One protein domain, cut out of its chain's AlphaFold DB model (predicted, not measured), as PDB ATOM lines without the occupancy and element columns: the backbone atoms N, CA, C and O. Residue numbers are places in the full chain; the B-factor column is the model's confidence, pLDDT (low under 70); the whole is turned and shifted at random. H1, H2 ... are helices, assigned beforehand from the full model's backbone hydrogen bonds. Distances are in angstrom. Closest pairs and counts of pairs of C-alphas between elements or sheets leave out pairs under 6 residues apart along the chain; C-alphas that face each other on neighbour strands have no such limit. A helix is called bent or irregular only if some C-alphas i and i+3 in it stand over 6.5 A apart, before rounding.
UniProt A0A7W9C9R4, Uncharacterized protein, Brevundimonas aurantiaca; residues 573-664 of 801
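This is residues 573 to 664 of the 801 residues of an uncharacterized protein of Brevundimonas aurantiaca (UniProt A0A7W9C9R4). Two long helices, H1 and H3, lie side by side and run opposite ways; the short helix H2 packs crosswise on H1, and H4 is set off beyond one end of the pair, where it touches no helix. The outline is a rod, and H4 with the stretch from residue 640 to residue 649 adds to its length. The printed part has 92 residues with four named helices, in the order H1, H2, H3, H4 along the chain, and no named strand; the class is all helix. The whole is loose, with a radius of gyration of the C-alphas of 17.1 A, and the C-alphas span 54 by 22 by 20 A.

The longest helix is H1, residues 573 to 594, 30.9 A from its first C-alpha at (-27.949, 36.932, 40.483) to its last at (-56.963, 47.401, 42.792). H3, residues 619 to 639, is 28.9 A long and begins at C-alpha 619 at (-57.244, 54.738, 42.779). It has a kink of 27 degrees near residue 632 and is irregular, but only just: C-alphas 636 and 639 are 6.9 A apart. H2 is residues 603 to 611. H4, residues 650 to 662, is 18.2 A long and ends at C-alpha 662 at (-28.859, 27.202, 37.349).

H1 and H3 touch, with 18 pairs of C-alphas within 8 A, the closest being those of Ile 590 and Ala 623, 5.6 A apart. Their lines stand at a shallow tilt of 6 degrees, and they run opposite ways; the line of H3 is a rough one. H1 touches H2 with residues 582 to 589 alone, and the closest C-alphas are those of Ala 585 and Ile 605, 5.5 A apart. The lines of H1 and H2 are about perpendicular, at 84 degrees. H1 and H4 are close but not clearly touching: their closest C-alphas, those of Glu 573 and Glu 660, are 7.5 A apart. These two run the same way at a steep tilt of 39 degrees. H2 is apart from H3 and from H4, and H3 is apart from H4. In H1 and H4 every O i to N i+4 pair is within hydrogen-bond range; in H2 it is 4 of 5 and in H3 15 of 17.

The two C-alphas farthest apart are those of Glu 617 and Thr 651, 55.0 A, while the first and last printed C-alphas, of Glu 573 and Gly 664, are 8.0 A apart. The printed part has no cut. The three links, H1 to H2, H2 to H3 and H3 to H4, are short, with 8, 7 and 10 residues. The mean pLDDT of the printed part is 85.3, that of H2 is 78, and no printed residue is under 70.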
ATOM      1  N   GLU A 573     -27.120  37.635  39.508       92.69
ATOM      2  CA  GLU A 573     -27.949  36.932  40.483       92.69
ATOM      3  C   GLU A 573     -28.509  37.875  41.554       92.69
ATOM      4  O   GLU A 573     -29.705  37.820  41.858       92.69
ATOM      5  N   PHE A 574     -27.668  38.712  42.166       92.75
ATOM      6  CA  PHE A 574     -28.127  39.612  43.223       92.75
ATOM      7  C   PHE A 574     -28.947  40.779  42.687       92.75
ATOM      8  O   PHE A 574     -29.943  41.130  43.323       92.75
ATOM      9  N   LEU A 575     -28.618  41.284  41.500       92.19
ATOM     10  CA  LEU A 575     -29.429  42.245  40.762       92.19
ATOM     11  C   LEU A 575     -30.838  41.681  40.503       92.19
ATOM     12  O   LEU A 575     -31.833  42.343  40.788       92.19
ATOM     13  N   ALA A 576     -30.944  40.423  40.052       91.44
ATOM     14  CA  ALA A 576     -32.234  39.769  39.817       91.44
ATOM     15  C   ALA A 576     -33.027  39.537  41.109       91.44
ATOM     16  O   ALA A 576     -34.236  39.747  41.139       91.44
ATOM     17  N   ARG A 577     -32.362  39.132  42.200       89.44
ATOM     18  CA  ARG A 577     -33.008  38.970  43.516       89.44
ATOM     19  C   ARG A 577     -33.534  40.294  44.063       89.44
ATOM     20  O   ARG A 577     -34.615  40.329  44.641       89.44
ATOM     21  N   GLU A 578     -32.773  41.371  43.914       88.75
ATOM     22  CA  GLU A 578     -33.196  42.702  44.348       88.75
ATOM     23  C   GLU A 578     -34.359  43.217  43.493       88.75
ATOM     24  O   GLU A 578     -35.342  43.728  44.033       88.75
ATOM     25  N   HIS A 579     -34.290  43.015  42.175       89.06
ATOM     26  CA  HIS A 579     -35.384  43.322  41.263       89.06
ATOM     27  C   HIS A 579     -36.654  42.532  41.614       89.06
ATOM     28  O   HIS A 579     -37.720  43.123  41.718       89.06
ATOM     29  N   GLU A 580     -36.545  41.232  41.893       88.31
ATOM     30  CA  GLU A 580     -37.654  40.387  42.351       88.31
ATOM     31  C   GLU A 580     -38.297  40.935  43.629       88.31
ATOM     32  O   GLU A 580     -39.512  41.112  43.682       88.31
ATOM     33  N   GLN A 581     -37.493  41.269  44.641       86.25
ATOM     34  CA  GLN A 581     -37.995  41.826  45.898       86.25
ATOM     35  C   GLN A 581     -38.711  43.167  45.701       86.25
ATOM     36  O   GLN A 581     -39.783  43.377  46.273       86.25
ATOM     37  N   LYS A 582     -38.131  44.068  44.898       86.94
ATOM     38  CA  LYS A 582     -38.725  45.375  44.583       86.94
ATOM     39  C   LYS A 582     -40.008  45.210  43.768       86.94
ATOM     40  O   LYS A 582     -41.001  45.859  44.064       86.94
ATOM     41  N   THR A 583     -40.027  44.316  42.787       88.06
ATOM     42  CA  THR A 583     -41.198  44.076  41.937       88.06
ATOM     43  C   THR A 583     -42.337  43.417  42.705       88.06
ATOM     44  O   THR A 583     -43.475  43.842  42.548       88.06
ATOM     45  N   MET A 584     -42.057  42.472  43.607       87.12
ATOM     46  CA  MET A 584     -43.081  41.899  44.492       87.12
ATOM     47  C   MET A 584     -43.742  42.966  45.367       87.12
ATOM     48  O   MET A 584     -44.962  43.046  45.414       87.12
ATOM     49  N   ALA A 585     -42.960  43.868  45.965       87.19
ATOM     50  CA  ALA A 585     -43.529  44.974  46.733       87.19
ATOM     51  C   ALA A 585     -44.350  45.955  45.861       87.19
ATOM     52  O   ALA A 585     -45.313  46.545  46.353       87.19
ATOM     53  N   ARG A 586     -44.025  46.110  44.564       88.25
ATOM     54  CA  ARG A 586     -44.852  46.881  43.614       88.25
ATOM     55  C   ARG A 586     -46.162  46.164  43.323       88.25
ATOM     56  O   ARG A 586     -47.203  46.807  43.356       88.25
ATOM     57  N   ILE A 587     -46.113  44.855  43.074       87.06
ATOM     58  CA  ILE A 587     -47.291  44.009  42.852       87.06
ATOM     59  C   ILE A 587     -48.222  44.099  44.066       87.06
ATOM     60  O   ILE A 587     -49.378  44.463  43.889       87.06
ATOM     61  N   ASP A 588     -47.714  43.917  45.288       87.56
ATOM     62  CA  ASP A 588     -48.516  44.019  46.516       87.56
ATOM     63  C   ASP A 588     -49.198  45.392  46.661       87.56
ATOM     64  O   ASP A 588     -50.344  45.494  47.108       87.56
ATOM     65  N   ARG A 589     -48.498  46.470  46.277       87.06
ATOM     66  CA  ARG A 589     -49.039  47.836  46.267       87.06
ATOM     67  C   ARG A 589     -50.122  48.010  45.199       87.06
ATOM     68  O   ARG A 589     -51.146  48.621  45.491       87.06
ATOM     69  N   ILE A 590     -49.906  47.486  43.992       87.44
ATOM     70  CA  ILE A 590     -50.874  47.530  42.887       87.44
ATOM     71  C   ILE A 590     -52.129  46.743  43.266       87.44
ATOM     72  O   ILE A 590     -53.226  47.278  43.161       87.44
ATOM     73  N   GLU A 591     -51.981  45.521  43.779       86.44
ATOM     74  CA  GLU A 591     -53.101  44.716  44.273       86.44
ATOM     75  C   GLU A 591     -53.875  45.444  45.368       86.44
ATOM     76  O   GLU A 591     -55.100  45.454  45.351       86.44
ATOM     77  N   ALA A 592     -53.187  46.112  46.297       86.50
ATOM     78  CA  ALA A 592     -53.862  46.877  47.335       86.50
ATOM     79  C   ALA A 592     -54.720  48.024  46.769       86.50
ATOM     80  O   ALA A 592     -55.845  48.231  47.227       86.50
ATOM     81  N   LEU A 593     -54.222  48.738  45.754       85.38
ATOM     82  CA  LEU A 593     -54.976  49.789  45.059       85.38
ATOM     83  C   LEU A 593     -56.185  49.219  44.312       85.38
ATOM     84  O   LEU A 593     -57.280  49.776  44.397       85.38
ATOM     85  N   VAL A 594     -55.976  48.102  43.618       82.88
ATOM     86  CA  VAL A 594     -56.963  47.401  42.792       82.88
ATOM     87  C   VAL A 594     -58.090  46.790  43.634       82.88
ATOM     88  O   VAL A 594     -59.260  46.923  43.280       82.88
ATOM     89  N   ASP A 595     -57.755  46.182  44.773       83.25
ATOM     90  CA  ASP A 595     -58.700  45.563  45.713       83.25
ATOM     91  C   ASP A 595     -59.300  46.566  46.715       83.25
ATOM     92  O   ASP A 595     -60.031  46.181  47.629       83.25
ATOM     93  N   GLU A 596     -58.962  47.852  46.593       80.50
ATOM     94  CA  GLU A 596     -59.405  48.923  47.489       80.50
ATOM     95  C   GLU A 596     -59.017  48.738  48.975       80.50
ATOM     96  O   GLU A 596     -59.617  49.354  49.867       80.50
ATOM     97  N   ARG A 597     -57.972  47.949  49.254       83.94
ATOM     98  CA  ARG A 597     -57.468  47.632  50.602       83.94
ATOM     99  C   ARG A 597     -56.243  48.468  50.976       83.94
ATOM    100  O   ARG A 597     -55.563  49.045  50.133       83.94
ATOM    101  N   ALA A 598     -55.933  48.527  52.270       79.38
ATOM    102  CA  ALA A 598     -54.648  49.068  52.702       79.38
ATOM    103  C   ALA A 598     -53.509  48.138  52.231       79.38
ATOM    104  O   ALA A 598     -53.680  46.911  52.265       79.38
ATOM    105  N   PRO A 599     -52.355  48.685  51.798       77.94
ATOM    106  CA  PRO A 599     -51.182  47.865  51.531       77.94
ATOM    107  C   PRO A 599     -50.754  47.135  52.806       77.94
ATOM    108  O   PRO A 599     -51.022  47.596  53.919       77.94
ATOM    109  N   ALA A 600     -50.091  45.991  52.637       77.50
ATOM    110  CA  ALA A 600     -49.515  45.274  53.765       77.50
ATOM    111  C   ALA A 600     -48.576  46.203  54.550       77.50
ATOM    112  O   ALA A 600     -47.883  47.039  53.960       77.50
ATOM    113  N   ASP A 601     -48.551  46.056  55.878       77.62
ATOM    114  CA  ASP A 601     -47.573  46.749  56.716       77.62
ATOM    115  C   ASP A 601     -46.188  46.114  56.519       77.62
ATOM    116  O   ASP A 601     -45.720  45.307  57.322       77.62
ATOM    117  N   ASP A 602     -45.568  46.440  55.386       77.38
ATOM    118  CA  ASP A 602     -44.238  45.997  55.003       77.38
ATOM    119  C   ASP A 602     -43.302  47.215  54.875       77.38
ATOM    120  O   ASP A 602     -43.582  48.139  54.095       77.38
ATOM    121  N   PRO A 603     -42.158  47.234  55.587       77.38
ATOM    122  CA  PRO A 603     -41.148  48.283  55.460       77.38
ATOM    123  C   PRO A 603     -40.699  48.546  54.015       77.38
ATOM    124  O   PRO A 603     -40.376  49.682  53.670       77.38
ATOM    125  N   ARG A 604     -40.704  47.519  53.155       76.69
ATOM    126  CA  ARG A 604     -40.325  47.618  51.737       76.69
ATOM    127  C   ARG A 604     -41.333  48.434  50.938       76.69
ATOM    128  O   ARG A 604     -40.926  49.245  50.111       76.69
ATOM    129  N   ILE A 605     -42.627  48.256  51.209       79.75
ATOM    130  CA  ILE A 605     -43.698  49.006  50.540       79.75
ATOM    131  C   ILE A 605     -43.647  50.478  50.965       79.75
ATOM    132  O   ILE A 605     -43.769  51.360  50.120       79.75
ATOM    133  N   ARG A 606     -43.387  50.761  52.250       79.06
ATOM    134  CA  ARG A 606     -43.218  52.137  52.753       79.06
ATOM    135  C   ARG A 606     -42.020  52.841  52.113       79.06
ATOM    136  O   ARG A 606     -42.181  53.905  51.530       79.06
ATOM    137  N   ALA A 607     -40.847  52.207  52.146       75.31
ATOM    138  CA  ALA A 607     -39.633  52.767  51.551       75.31
ATOM    139  C   ALA A 607     -39.768  52.991  50.034       75.31
ATOM    140  O   ALA A 607     -39.182  53.921  49.484       75.31
ATOM    141  N   MET A 608     -40.536  52.141  49.351       82.94
ATOM    142  CA  MET A 608     -40.872  52.323  47.943       82.94
ATOM    143  C   MET A 608     -41.838  53.486  47.725       82.94
ATOM    144  O   MET A 608     -41.623  54.255  46.799       82.94
ATOM    145  N   ALA A 609     -42.875  53.635  48.552       80.69
ATOM    146  CA  ALA A 609     -43.856  54.708  48.411       80.69
ATOM    147  C   ALA A 609     -43.224  56.108  48.497       80.69
ATOM    148  O   ALA A 609     -43.644  56.995  47.758       80.69
ATOM    149  N   ASP A 610     -42.189  56.273  49.326       77.12
ATOM    150  CA  ASP A 610     -41.425  57.522  49.428       77.12
ATOM    151  C   ASP A 610     -40.587  57.810  48.168       77.12
ATOM    152  O   ASP A 610     -40.398  58.964  47.789       77.12
ATOM    153  N   ARG A 611     -40.069  56.761  47.514       77.00
ATOM    154  CA  ARG A 611     -39.223  56.867  46.309       77.00
ATOM    155  C   ARG A 611     -40.035  56.995  45.023       77.00
ATOM    156  O   ARG A 611     -39.605  57.646  44.077       77.00
ATOM    157  N   GLU A 612     -41.182  56.334  44.985       83.50
ATOM    158  CA  GLU A 612     -42.069  56.202  43.835       83.50
ATOM    159  C   GLU A 612     -43.464  56.711  44.252       83.50
ATOM    160  O   GLU A 612     -44.378  55.909  44.501       83.50
ATOM    161  N   PRO A 613     -43.642  58.041  44.405       83.38
ATOM    162  CA  PRO A 613     -44.950  58.612  44.700       83.38
ATOM    163  C   PRO A 613     -45.906  58.318  43.542       83.38
ATOM    164  O   PRO A 613     -45.492  58.273  42.382       83.38
ATOM    165  N   LEU A 614     -47.179  58.090  43.866       85.38
ATOM    166  CA  LEU A 614     -48.218  57.890  42.858       85.38
ATOM    167  C   LEU A 614     -48.803  59.234  42.463       85.38
ATOM    168  O   LEU A 614     -49.044  60.082  43.321       85.38
ATOM    169  N   ASP A 615     -49.059  59.374  41.172       79.38
ATOM    170  CA  ASP A 615     -49.838  60.460  40.601       79.38
ATOM    171  C   ASP A 615     -51.206  59.915  40.158       79.38
ATOM    172  O   ASP A 615     -51.327  58.733  39.824       79.38
ATOM    173  N   GLY A 616     -52.240  60.752  40.196       74.62
ATOM    174  CA  GLY A 616     -53.607  60.382  39.820       74.62
ATOM    175  C   GLY A 616     -54.675  60.769  40.845       74.62
ATOM    176  O   GLY A 616     -54.495  60.625  42.059       74.62
ATOM    177  N   GLU A 617     -55.814  61.239  40.329       77.06
ATOM    178  CA  GLU A 617     -56.950  61.733  41.124       77.06
ATOM    179  C   GLU A 617     -57.749  60.604  41.798       77.06
ATOM    180  O   GLU A 617     -58.311  60.798  42.877       77.06
ATOM    181  N   ASP A 618     -57.774  59.413  41.194       82.31
ATOM    182  CA  ASP A 618     -58.486  58.234  41.688       82.31
ATOM    183  C   ASP A 618     -57.568  56.997  41.798       82.31
ATOM    184  O   ASP A 618     -56.460  56.956  41.261       82.31
ATOM    185  N   ARG A 619     -58.030  55.961  42.514       79.19
ATOM    186  CA  ARG A 619     -57.244  54.738  42.779       79.19
ATOM    187  C   ARG A 619     -56.900  53.935  41.523       79.19
ATOM    188  O   ARG A 619     -55.887  53.243  41.521       79.19
ATOM    189  N   LEU A 620     -57.730  54.000  40.488       79.62
ATOM    190  CA  LEU A 620     -57.534  53.280  39.234       79.62
ATOM    191  C   LEU A 620     -56.458  53.968  38.397       79.62
ATOM    192  O   LEU A 620     -55.513  53.310  37.974       79.62
ATOM    193  N   SER A 621     -56.520  55.297  38.298       83.25
ATOM    194  CA  SER A 621     -55.453  56.129  37.730       83.25
ATOM    195  C   SER A 621     -54.116  55.903  38.458       83.25
ATOM    196  O   SER A 621     -53.074  55.717  37.828       83.25
ATOM    197  N   GLN A 622     -54.146  55.822  39.794       85.56
ATOM    198  CA  GLN A 622     -52.966  55.497  40.605       85.56
ATOM    199  C   GLN A 622     -52.440  54.074  40.352       85.56
ATOM    200  O   GLN A 622     -51.225  53.866  40.336       85.56
ATOM    201  N   ALA A 623     -53.322  53.091  40.143       85.06
ATOM    202  CA  ALA A 623     -52.933  51.721  39.811       85.06
ATOM    203  C   ALA A 623     -52.299  51.631  38.413       85.06
ATOM    204  O   ALA A 623     -51.255  50.999  38.261       85.06
ATOM    205  N   GLU A 624     -52.863  52.304  37.406       85.50
ATOM    206  CA  GLU A 624     -52.281  52.388  36.059       85.50
ATOM    207  C   GLU A 624     -50.897  53.048  36.082       85.50
ATOM    208  O   GLU A 624     -49.944  52.547  35.475       85.50
ATOM    209  N   PHE A 625     -50.753  54.141  36.835       87.81
ATOM    210  CA  PHE A 625     -49.467  54.804  37.020       87.81
ATOM    211  C   PHE A 625     -48.442  53.882  37.699       87.81
ATOM    212  O   PHE A 625     -47.309  53.769  37.225       87.81
ATOM    213  N   ALA A 626     -48.847  53.156  38.745       87.06
ATOM    214  CA  ALA A 626     -48.005  52.170  39.421       87.06
ATOM    215  C   ALA A 626     -47.569  51.020  38.491       87.06
ATOM    216  O   ALA A 626     -46.412  50.600  38.532       87.06
ATOM    217  N   ILE A 627     -48.461  50.529  37.622       87.19
ATOM    218  CA  ILE A 627     -48.146  49.495  36.621       87.19
ATOM    219  C   ILE A 627     -47.104  50.017  35.623       87.19
ATOM    220  O   ILE A 627     -46.117  49.334  35.339       87.19
ATOM    221  N   ASN A 628     -47.272  51.243  35.124       86.94
ATOM    222  CA  ASN A 628     -46.307  51.858  34.212       86.94
ATOM    223  C   ASN A 628     -44.943  52.081  34.882       86.94
ATOM    224  O   ASN A 628     -43.910  51.799  34.271       86.94
ATOM    225  N   GLN A 629     -44.921  52.510  36.147       87.69
ATOM    226  CA  GLN A 629     -43.687  52.587  36.935       87.69
ATOM    227  C   GLN A 629     -43.018  51.216  37.081       87.69
ATOM    228  O   GLN A 629     -41.807  51.114  36.894       87.69
ATOM    229  N   ALA A 630     -43.784  50.152  37.352       86.81
ATOM    230  CA  ALA A 630     -43.246  48.796  37.457       86.81
ATOM    231  C   ALA A 630     -42.600  48.323  36.141       86.81
ATOM    232  O   ALA A 630     -41.494  47.785  36.169       86.81
ATOM    233  N   LYS A 631     -43.232  48.598  34.991       86.06
ATOM    234  CA  LYS A 631     -42.678  48.300  33.657       86.06
ATOM    235  C   LYS A 631     -41.402  49.092  33.364       86.06
ATOM    236  O   LYS A 631     -40.407  48.533  32.914       86.06
ATOM    237  N   LEU A 632     -41.397  50.396  33.644       87.00
ATOM    238  CA  LEU A 632     -40.204  51.230  33.454       87.00
ATOM    239  C   LEU A 632     -39.058  50.804  34.380       87.00
ATOM    240  O   LEU A 632     -37.893  50.869  33.983       87.00
ATOM    241  N   ALA A 633     -39.375  50.338  35.590       86.06
ATOM    242  CA  ALA A 633     -38.392  49.851  36.547       86.06
ATOM    243  C   ALA A 633     -37.678  48.574  36.077       86.06
ATOM    244  O   ALA A 633     -36.502  48.413  36.396       86.06
ATOM    245  N   GLU A 634     -38.328  47.700  35.301       86.19
ATOM    246  CA  GLU A 634     -37.677  46.533  34.679       86.19
ATOM    247  C   GLU A 634     -36.489  46.972  33.813       86.19
ATOM    248  O   GLU A 634     -35.363  46.513  34.010       86.19
ATOM    249  N   PHE A 635     -36.684  47.960  32.938       86.38
ATOM    250  CA  PHE A 635     -35.575  48.492  32.149       86.38
ATOM    251  C   PHE A 635     -34.583  49.299  32.999       86.38
ATOM    252  O   PHE A 635     -33.376  49.058  32.961       86.38
ATOM    253  N   ALA A 636     -35.085  50.267  33.770       85.69
ATOM    254  CA  ALA A 636     -34.258  51.270  34.434       85.69
ATOM    255  C   ALA A 636     -33.460  50.731  35.630       85.69
ATOM    256  O   ALA A 636     -32.452  51.335  35.986       85.69
ATOM    257  N   GLN A 637     -33.907  49.641  36.263       85.69
ATOM    258  CA  GLN A 637     -33.294  49.085  37.476       85.69
ATOM    259  C   GLN A 637     -32.708  47.684  37.271       85.69
ATOM    260  O   GLN A 637     -31.922  47.265  38.119       85.69
ATOM    261  N   TYR A 638     -33.070  46.972  36.195       89.38
ATOM    262  CA  TYR A 638     -32.610  45.607  35.937       89.38
ATOM    263  C   TYR A 638     -31.937  45.451  34.562       89.38
ATOM    264  O   TYR A 638     -30.716  45.321  34.513       89.38
ATOM    265  N   GLU A 639     -32.674  45.515  33.447       87.75
ATOM    266  CA  GLU A 639     -32.125  45.189  32.111       87.75
ATOM    267  C   GLU A 639     -30.954  46.091  31.699       87.75
ATOM    268  O   GLU A 639     -30.003  45.627  31.079       87.75
ATOM    269  N   ARG A 640     -30.979  47.376  32.081       87.06
ATOM    270  CA  ARG A 640     -29.872  48.308  31.811       87.06
ATOM    271  C   ARG A 640     -28.543  47.865  32.439       87.06
ATOM    272  O   ARG A 640     -27.491  48.204  31.902       87.06
ATOM    273  N   PHE A 641     -28.602  47.197  33.586       90.00
ATOM    274  CA  PHE A 641     -27.441  46.875  34.417       90.00
ATOM    275  C   PHE A 641     -27.070  45.395  34.378       90.00
ATOM    276  O   PHE A 641     -25.949  45.014  34.691       90.00
ATOM    277  N   ARG A 642     -27.982  44.525  33.958       89.44
ATOM    278  CA  ARG A 642     -27.661  43.116  33.795       89.44
ATOM    279  C   ARG A 642     -26.547  42.954  32.755       89.44
ATOM    280  O   ARG A 642     -26.665  43.433  31.629       89.44
ATOM    281  N   HIS A 643     -25.497  42.209  33.092       88.62
ATOM    282  CA  HIS A 643     -24.507  41.811  32.097       88.62
ATOM    283  C   HIS A 643     -25.154  40.840  31.107       88.62
ATOM    284  O   HIS A 643     -25.601  39.754  31.487       88.62
ATOM    285  N   ALA A 644     -25.182  41.221  29.830       85.31
ATOM    286  CA  ALA A 644     -25.307  40.250  28.751       85.31
ATOM    287  C   ALA A 644     -24.078  39.330  28.755       85.31
ATOM    288  O   ALA A 644     -23.092  39.633  29.417       85.31
ATOM    289  N   ASN A 645     -24.124  38.213  28.027       88.50
ATOM    290  CA  ASN A 645     -22.972  37.320  27.915       88.50
ATOM    291  C   ASN A 645     -21.820  38.053  27.201       88.50
ATOM    292  O   ASN A 645     -21.924  38.240  25.985       88.50
ATOM    293  N   PRO A 646     -20.757  38.473  27.915       87.19
ATOM    294  CA  PRO A 646     -19.709  39.291  27.328       87.19
ATOM    295  C   PRO A 646     -18.551  38.434  26.814       87.19
ATOM    296  O   PRO A 646     -17.604  38.966  26.260       87.19
ATOM    297  N   PHE A 647     -18.564  37.114  27.010       90.25
ATOM    298  CA  PHE A 647     -17.408  36.274  26.711       90.25
ATOM    299  C   PHE A 647     -17.216  36.084  25.206       90.25
ATOM    300  O   PHE A 647     -18.175  35.905  24.457       90.25
ATOM    301  N   ARG A 648     -15.953  36.103  24.771       85.56
ATOM    302  CA  ARG A 648     -15.572  35.964  23.360       85.56
ATOM    303  C   ARG A 648     -15.533  34.510  22.889       85.56
ATOM    304  O   ARG A 648     -15.871  34.235  21.742       85.56
ATOM    305  N   TYR A 649     -15.095  33.604  23.758       85.06
ATOM    306  CA  TYR A 649     -14.874  32.190  23.452       85.06
ATOM    307  C   TYR A 649     -16.095  31.343  23.832       85.06
ATOM    308  O   TYR A 649     -16.728  31.589  24.860       85.06
ATOM    309  N   ASP A 650     -16.428  30.346  23.010       84.00
ATOM    310  CA  ASP A 650     -17.659  29.551  23.163       84.00
ATOM    311  C   ASP A 650     -17.721  28.809  24.504       84.00
ATOM    312  O   ASP A 650     -18.743  28.845  25.185       84.00
ATOM    313  N   THR A 651     -16.594  28.267  24.960       85.19
ATOM    314  CA  THR A 651     -16.459  27.589  26.251       85.19
ATOM    315  C   THR A 651     -16.888  28.467  27.439       85.19
ATOM    316  O   THR A 651     -17.723  28.069  28.256       85.19
ATOM    317  N   GLU A 652     -16.358  29.685  27.562       87.56
ATOM    318  CA  GLU A 652     -16.738  30.627  28.618       87.56
ATOM    319  C   GLU A 652     -18.188  31.102  28.472       87.56
ATOM    320  O   GLU A 652     -18.888  31.247  29.482       87.56
ATOM    321  N   ARG A 653     -18.653  31.307  27.230       88.69
ATOM    322  CA  ARG A 653     -20.032  31.722  26.935       88.69
ATOM    323  C   ARG A 653     -21.039  30.679  27.408       88.69
ATOM    324  O   ARG A 653     -22.017  31.054  28.064       88.69
ATOM    325  N   ASP A 654     -20.799  29.408  27.108       88.62
ATOM    326  CA  ASP A 654     -21.688  28.302  27.465       88.62
ATOM    327  C   ASP A 654     -21.727  28.097  28.976       88.62
ATOM    328  O   ASP A 654     -22.811  28.007  29.565       88.62
ATOM    329  N   VAL A 655     -20.566  28.148  29.640       89.38
ATOM    330  CA  VAL A 655     -20.517  28.065  31.103       89.38
ATOM    331  C   VAL A 655     -21.274  29.220  31.753       89.38
ATOM    332  O   VAL A 655     -22.051  28.986  32.681       89.38
ATOM    333  N   PHE A 656     -21.072  30.459  31.294       91.69
ATOM    334  CA  PHE A 656     -21.760  31.619  31.861       91.69
ATOM    335  C   PHE A 656     -23.280  31.490  31.720       91.69
ATOM    336  O   PHE A 656     -24.008  31.620  32.706       91.69
ATOM    337  N   LYS A 657     -23.758  31.131  30.523       90.75
ATOM    338  CA  LYS A 657     -25.183  30.906  30.259       90.75
ATOM    339  C   LYS A 657     -25.753  29.799  31.148       90.75
ATOM    340  O   LYS A 657     -26.801  29.987  31.769       90.75
ATOM    341  N   LYS A 658     -25.059  28.661  31.257       89.56
ATOM    342  CA  LYS A 658     -25.520  27.539  32.083       89.56
ATOM    343  C   LYS A 658     -25.561  27.901  33.564       89.56
ATOM    344  O   LYS A 658     -26.496  27.526  34.275       89.56
ATOM    345  N   LEU A 659     -24.580  28.671  34.027       90.00
ATOM    346  CA  LEU A 659     -24.548  29.187  35.387       90.00
ATOM    347  C   LEU A 659     -25.743  30.114  35.655       90.00
ATOM    348  O   LEU A 659     -26.427  29.915  36.656       90.00
ATOM    349  N   GLU A 660     -26.064  31.057  34.762       89.31
ATOM    350  CA  GLU A 660     -27.253  31.918  34.899       89.31
ATOM    351  C   GLU A 660     -28.566  31.111  34.976       89.31
ATOM    352  O   GLU A 660     -29.439  31.407  35.804       89.31
ATOM    353  N   GLU A 661     -28.706  30.059  34.160       88.50
ATOM    354  CA  GLU A 661     -29.865  29.151  34.180       88.50
ATOM    355  C   GLU A 661     -30.016  28.419  35.523       88.50
ATOM    356  O   GLU A 661     -31.126  28.326  36.071       88.50
ATOM    357  N   LEU A 662     -28.905  27.908  36.065       86.25
ATOM    358  CA  LEU A 662     -28.859  27.202  37.349       86.25
ATOM    359  C   LEU A 662     -29.121  28.138  38.532       86.25
ATOM    360  O   LEU A 662     -29.787  27.743  39.487       86.25
ATOM    361  N   ARG A 663     -28.669  29.396  38.453       85.44
ATOM    362  CA  ARG A 663     -28.993  30.446  39.436       85.44
ATOM    363  C   ARG A 663     -30.448  30.920  39.346       85.44
ATOM    364  O   ARG A 663     -30.915  31.628  40.235       85.44
ATOM    365  N   GLY A 664     -31.180  30.516  38.304       82.50
ATOM    366  CA  GLY A 664     -32.606  30.799  38.149       82.50
ATOM    367  C   GLY A 664     -32.918  32.251  37.783       82.50
ATOM    368  O   GLY A 664     -34.063  32.668  37.942       82.50
TER     369      GLY A 664